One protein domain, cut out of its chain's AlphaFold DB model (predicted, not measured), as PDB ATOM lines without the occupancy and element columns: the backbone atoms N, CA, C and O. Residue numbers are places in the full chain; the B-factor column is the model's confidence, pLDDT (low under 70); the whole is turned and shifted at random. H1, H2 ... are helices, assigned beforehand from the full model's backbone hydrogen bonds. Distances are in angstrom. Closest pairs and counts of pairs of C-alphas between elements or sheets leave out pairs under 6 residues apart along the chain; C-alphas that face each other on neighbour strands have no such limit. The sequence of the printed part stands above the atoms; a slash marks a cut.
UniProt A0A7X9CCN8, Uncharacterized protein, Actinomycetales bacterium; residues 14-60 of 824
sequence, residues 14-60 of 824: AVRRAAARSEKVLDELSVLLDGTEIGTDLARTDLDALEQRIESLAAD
ATOM      1  N   ALA A  14     -49.522  46.643  40.569       81.06
ATOM      2  CA  ALA A  14     -50.079  45.916  39.431       81.06
ATOM      3  C   ALA A  14     -49.276  44.637  39.150       81.06
ATOM      4  O   ALA A  14     -49.885  43.582  38.984       81.06
ATOM      5  N   VAL A  15     -47.939  44.701  39.211       82.06
ATOM      6  CA  VAL A  15     -47.046  43.533  39.093       82.06
ATOM      7  C   VAL A  15     -47.327  42.511  40.197       82.06
ATOM      8  O   VAL A  15     -47.518  41.335  39.899       82.06
ATOM      9  N   ARG A  16     -47.461  42.939  41.462       83.12
ATOM     10  CA  ARG A  16     -47.837  42.045  42.577       83.12
ATOM     11  C   ARG A  16     -49.194  41.371  42.368       83.12
ATOM     12  O   ARG A  16     -49.321  40.174  42.606       83.12
ATOM     13  N   ARG A  17     -50.198  42.116  41.888       84.38
ATOM     14  CA  ARG A  17     -51.521  41.563  41.542       84.38
ATOM     15  C   ARG A  17     -51.499  40.660  40.307       84.38
ATOM     16  O   ARG A  17     -52.401  39.844  40.170       84.38
ATOM     17  N   ALA A  18     -50.528  40.807  39.407       84.50
ATOM     18  CA  ALA A  18     -50.329  39.886  38.293       84.50
ATOM     19  C   ALA A  18     -49.691  38.581  38.781       84.50
ATOM     20  O   ALA A  18     -50.306  37.532  38.617       84.50
ATOM     21  N   ALA A  19     -48.550  38.661  39.473       83.38
ATOM     22  CA  ALA A  19     -47.828  37.507  40.007       83.38
ATOM     23  C   ALA A  19     -48.728  36.599  40.862       83.38
ATOM     24  O   ALA A  19     -48.865  35.426  40.544       83.38
ATOM     25  N   ALA A  20     -49.448  37.155  41.844       84.69
ATOM     26  CA  ALA A  20     -50.338  36.380  42.718       84.69
ATOM     27  C   ALA A  20     -51.570  35.772  42.005       84.69
ATOM     28  O   ALA A  20     -52.242  34.908  42.565       84.69
ATOM     29  N   ARG A  21     -51.906  36.220  40.783       88.38
ATOM     30  CA  ARG A  21     -52.908  35.547  39.935       88.38
ATOM     31  C   ARG A  21     -52.279  34.430  39.115       88.38
ATOM     32  O   ARG A  21     -52.882  33.369  39.028       88.38
ATOM     33  N   SER A  22     -51.100  34.665  38.536       85.88
ATOM     34  CA  SER A  22     -50.359  33.638  37.802       85.88
ATOM     35  C   SER A  22     -50.014  32.466  38.717       85.88
ATOM     36  O   SER A  22     -50.370  31.347  38.393       85.88
ATOM     37  N   GLU A  23     -49.440  32.730  39.892       85.69
ATOM     38  CA  GLU A  23     -49.117  31.744  40.935       85.69
ATOM     39  C   GLU A  23     -50.332  30.856  41.258       85.69
ATOM     40  O   GLU A  23     -50.266  29.646  41.075       85.69
ATOM     41  N   LYS A  24     -51.495  31.456  41.553       87.25
ATOM     42  CA  LYS A  24     -52.747  30.716  41.785       87.25
ATOM     43  C   LYS A  24     -53.200  29.862  40.585       87.25
ATOM     44  O   LYS A  24     -53.710  28.766  40.786       87.25
ATOM     45  N   VAL A  25     -53.066  30.358  39.353       87.69
ATOM     46  CA  VAL A  25     -53.438  29.597  38.142       87.69
ATOM     47  C   VAL A  25     -52.457  28.449  37.887       87.69
ATOM     48  O   VAL A  25     -52.876  27.379  37.454       87.69
ATOM     49  N   LEU A  26     -51.172  28.640  38.193       87.25
ATOM     50  CA  LEU A  26     -50.162  27.589  38.117       87.25
ATOM     51  C   LEU A  26     -50.374  26.534  39.207       87.25
ATOM     52  O   LEU A  26     -50.258  25.356  38.893       87.25
ATOM     53  N   ASP A  27     -50.763  26.908  40.429       84.44
ATOM     54  CA  ASP A  27     -51.170  25.957  41.477       84.44
ATOM     55  C   ASP A  27     -52.377  25.113  41.023       84.44
ATOM     56  O   ASP A  27     -52.357  23.885  41.112       84.44
ATOM     57  N   GLU A  28     -53.415  25.758  40.475       86.56
ATOM     58  CA  GLU A  28     -54.619  25.082  39.965       86.56
ATOM     59  C   GLU A  28     -54.304  24.134  38.791       86.56
ATOM     60  O   GLU A  28     -54.817  23.015  38.754       86.56
ATOM     61  N   LEU A  29     -53.408  24.523  37.876       84.69
ATOM     62  CA  LEU A  29     -52.904  23.651  36.807       84.69
ATOM     63  C   LEU A  29     -52.012  22.518  37.333       84.69
ATOM     64  O   LEU A  29     -52.076  21.406  36.816       84.69
ATOM     65  N   SER A  30     -51.209  22.762  38.370       83.69
ATOM     66  CA  SER A  30     -50.302  21.758  38.941       83.69
ATOM     67  C   SER A  30     -51.065  20.609  39.602       83.69
ATOM     68  O   SER A  30     -50.621  19.470  39.527       83.69
ATOM     69  N   VAL A  31     -52.243  20.880  40.177       83.69
ATOM     70  CA  VAL A  31     -53.162  19.839  40.680       83.69
ATOM     71  C   VAL A  31     -53.796  19.032  39.538       83.69
ATOM     72  O   VAL A  31     -54.009  17.833  39.685       83.69
ATOM     73  N   LEU A  32     -54.086  19.660  38.394       82.12
ATOM     74  CA  LEU A  32     -54.683  18.988  37.227       82.12
ATOM     75  C   LEU A  32     -53.676  18.161  36.409       82.12
ATOM     76  O   LEU A  32     -54.084  17.274  35.666       82.12
ATOM     77  N   LEU A  33     -52.378  18.451  36.537       81.06
ATOM     78  CA  LEU A  33     -51.281  17.754  35.853       81.06
ATOM     79  C   LEU A  33     -50.582  16.705  36.736       81.06
ATOM     80  O   LEU A  33     -49.557  16.149  36.325       81.06
ATOM     81  N   ASP A  34     -51.095  16.438  37.939       76.94
ATOM     82  CA  ASP A  34     -50.506  15.448  38.840       76.94
ATOM     83  C   ASP A  34     -50.584  14.033  38.243       76.94
ATOM     84  O   ASP A  34     -51.590  13.628  37.661       76.94
ATOM     85  N   GLY A  35     -49.473  13.299  38.321       68.62
ATOM     86  CA  GLY A  35     -49.286  12.019  37.629       68.62
ATOM     87  C   GLY A  35     -48.929  12.089  36.132       68.62
ATOM     88  O   GLY A  35     -48.723  11.035  35.534       68.62
ATOM     89  N   THR A  36     -48.804  13.270  35.507       75.19
ATOM     90  CA  THR A  36     -48.290  13.373  34.119       75.19
ATOM     91  C   THR A  36     -46.764  13.208  34.053       75.19
ATOM     92  O   THR A  36     -46.047  13.665  34.942       75.19
ATOM     93  N   GLU A  37     -46.235  12.607  32.975       70.12
ATOM     94  CA  GLU A  37     -44.787  12.332  32.818       70.12
ATOM     95  C   GLU A  37     -43.900  13.591  32.880       70.12
ATOM     96  O   GLU A  37     -42.739  13.523  33.280       70.12
ATOM     97  N   ILE A  38     -44.452  14.755  32.520       71.75
ATOM     98  CA  ILE A  38     -43.752  16.052  32.498       71.75
ATOM     99  C   ILE A  38     -43.826  16.761  33.878       71.75
ATOM    100  O   ILE A  38     -43.304  17.863  34.059       71.75
ATOM    101  N   GLY A  39     -44.463  16.146  34.882       77.06
ATOM    102  CA  GLY A  39     -44.474  16.597  36.280       77.06
ATOM    103  C   GLY A  39     -45.180  17.935  36.541       77.06
ATOM    104  O   GLY A  39     -45.743  18.553  35.639       77.06
ATOM    105  N   THR A  40     -45.145  18.394  37.794       78.88
ATOM    106  CA  THR A  40     -46.031  19.460  38.309       78.88
ATOM    107  C   THR A  40     -45.339  20.757  38.754       78.88
ATOM    108  O   THR A  40     -46.028  21.680  39.168       78.88
ATOM    109  N   ASP A  41     -44.009  20.896  38.656       77.88
ATOM    110  CA  ASP A  41     -43.276  22.082  39.166       77.88
ATOM    111  C   ASP A  41     -43.338  23.305  38.213       77.88
ATOM    112  O   ASP A  41     -42.325  23.878  37.795       77.88
ATOM    113  N   LEU A  42     -44.557  23.706  37.830       81.56
ATOM    114  CA  LEU A  42     -44.804  24.833  36.923       81.56
ATOM    115  C   LEU A  42     -44.279  26.160  37.492       81.56
ATOM    116  O   LEU A  42     -43.727  26.972  36.755       81.56
ATOM    117  N   ALA A  43     -44.405  26.365  38.806       80.12
ATOM    118  CA  ALA A  43     -44.013  27.600  39.489       80.12
ATOM    119  C   ALA A  43     -42.486  27.839  39.550       80.12
ATOM    120  O   ALA A  43     -42.052  28.935  39.909       80.12
ATOM    121  N   ARG A  44     -41.667  26.833  39.205       81.12
ATOM    122  CA  ARG A  44     -40.199  26.938  39.087       81.12
ATOM    123  C   ARG A  44     -39.670  26.674  37.680       81.12
ATOM    124  O   ARG A  44     -38.457  26.718  37.475       81.12
ATOM    125  N   THR A  45     -40.554  26.396  36.728       83.44
ATOM    126  CA  THR A  45     -40.187  26.285  35.315       83.44
ATOM    127  C   THR A  45     -39.787  27.669  34.788       83.44
ATOM    128  O   THR A  45     -40.347  28.682  35.209       83.44
ATOM    129  N   ASP A  46     -38.793  27.729  33.897       88.19
ATOM    130  CA  ASP A  46     -38.401  28.983  33.241       88.19
ATOM    131  C   ASP A  46     -39.558  29.551  32.401       88.19
ATOM    132  O   ASP A  46     -40.376  28.787  31.887       88.19
ATOM    133  N   LEU A  47     -39.655  30.878  32.270       84.44
ATOM    134  CA  LEU A  47     -40.836  31.523  31.692       84.44
ATOM    135  C   LEU A  47     -41.069  31.123  30.226       84.44
ATOM    136  O   LEU A  47     -42.208  30.834  29.866       84.44
ATOM    137  N   ASP A  48     -40.008  31.030  29.421       85.31
ATOM    138  CA  ASP A  48     -40.107  30.687  27.995       85.31
ATOM    139  C   ASP A  48     -40.529  29.212  27.818       85.31
ATOM    140  O   ASP A  48     -41.315  28.862  26.936       85.31
ATOM    141  N   ALA A  49     -40.045  28.331  28.702       84.12
ATOM    142  CA  ALA A  49     -40.415  26.914  28.727       84.12
ATOM    143  C   ALA A  49     -41.835  26.686  29.283       84.12
ATOM    144  O   ALA A  49     -42.539  25.771  28.849       84.12
ATOM    145  N   LEU A  50     -42.268  27.520  30.231       86.81
ATOM    146  CA  LEU A  50     -43.620  27.511  30.781       86.81
ATOM    147  C   LEU A  50     -44.640  28.004  29.748       86.81
ATOM    148  O   LEU A  50     -45.703  27.398  29.627       86.81
ATOM    149  N   GLU A  51     -44.309  29.045  28.978       87.75
ATOM    150  CA  GLU A  51     -45.129  29.531  27.864       87.75
ATOM    151  C   GLU A  51     -45.311  28.433  26.809       87.75
ATOM    152  O   GLU A  51     -46.443  28.019  26.571       87.75
ATOM    153  N   GLN A  52     -44.225  27.836  26.301       86.75
ATOM    154  CA  GLN A  52     -44.295  26.712  25.349       86.75
ATOM    155  C   GLN A  52     -45.098  25.513  25.883       86.75
ATOM    156  O   GLN A  52     -45.855  24.882  25.140       86.75
ATOM    157  N   ARG A  53     -44.969  25.185  27.177       85.94
ATOM    158  CA  ARG A  53     -45.736  24.095  27.801       85.94
ATOM    159  C   ARG A  53     -47.229  24.424  27.893       85.94
ATOM    160  O   ARG A  53     -48.050  23.542  27.646       85.94
ATOM    161  N   ILE A  54     -47.585  25.663  28.234       85.62
ATOM    162  CA  ILE A  54     -48.980  26.118  28.291       85.62
ATOM    163  C   ILE A  54     -49.577  26.217  26.882       85.62
ATOM    164  O   ILE A  54     -50.714  25.793  26.698       85.62
ATOM    165  N   GLU A  55     -48.831  26.697  25.885       86.25
ATOM    166  CA  GLU A  55     -49.269  26.709  24.484       86.25
ATOM    167  C   GLU A  55     -49.518  25.292  23.955       86.25
ATOM    168  O   GLU A  55     -50.562  25.049  23.358       86.25
ATOM    169  N   SER A  56     -48.625  24.339  24.246       82.56
ATOM    170  CA  SER A  56     -48.798  22.924  23.885       82.56
ATOM    171  C   SER A  56     -50.069  22.323  24.508       82.56
ATOM    172  O   SER A  56     -50.938  21.823  23.793       82.56
ATOM    173  N   LEU A  57     -50.254  22.481  25.826       80.56
ATOM    174  CA  LEU A  57     -51.468  22.043  26.536       80.56
ATOM    175  C   LEU A  57     -52.741  22.777  26.072       80.56
ATOM    176  O   LEU A  57     -53.840  22.239  26.175       80.56
ATOM    177  N   ALA A  58     -52.621  24.010  25.573       81.06
ATOM    178  CA  ALA A  58     -53.740  24.782  25.037       81.06
ATOM    179  C   ALA A  58     -54.048  24.469  23.564       81.06
ATOM    180  O   ALA A  58     -55.160  24.778  23.123       81.06
ATOM    181  N   ALA A  59     -53.098  23.888  22.825       78.81
ATOM    182  CA  ALA A  59     -53.252  23.407  21.454       78.81
ATOM    183  C   ALA A  59     -53.862  21.995  21.397       78.81
ATOM    184  O   ALA A  59     -54.592  21.694  20.451       78.81
ATOM    185  N   ASP A  60     -53.644  21.168  22.426       73.94
ATOM    186  CA  ASP A  60     -54.239  19.832  22.571       73.94
ATOM    187  C   ASP A  60     -55.741  19.878  22.940       73.94
ATOM    188  O   ASP A  60     -56.193  19.494  24.018       73.94
TER     189      ASP A  60
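AT A GLANCE: This is residues 14 to 60 of the 824 residues of an uncharacterized protein of Actinomycetales bacterium (UniProt A0A7X9CCN8). A long helix, H1, is followed by a loop that folds back along it and leads to a shorter helix, H2, which is set off from H1 with no direct contact between the two. Two stretches stick out, apart from each other: residues 14 to 21, which belong to H1, and residues 55 to 60, of which 55 to 59 belong to H2; the C-alphas of Ala 14 and Asp 60 are 31.3 A apart. The printed part has 47 residues, with two named helices in the order H1, H2 and no named strand: all helix. It is only just compact, close to loose, with a radius of gyration of the C-alphas of 11.0 A, and elongated, spanning 34 by 19 by 17 A.

HOW THE PARTS SIT: H1, residues 14 to 32, and H2, residues 47 to 59, are apart, with no C-alpha of the one within 8 A of the other. In H2 every O i to N i+4 pair is within hydrogen-bond range; in H1, 13 of 15 are.

IN THESE COORDINATES: H1 runs 27.4 A from C-alpha 14 at (-50.079, 45.916, 39.431) to C-alpha 32. H2 runs 18.0 A to C-alpha 59 at (-53.252, 23.407, 21.454).

THE WHOLE: The C-alphas of Ala 14 and Glu 37 are the two farthest apart, 34.6 A. The link, residues 33 to 46, is long. The printed part has no cut. Mean pLDDT of the printed part is 82.4; residue 35 is under 70.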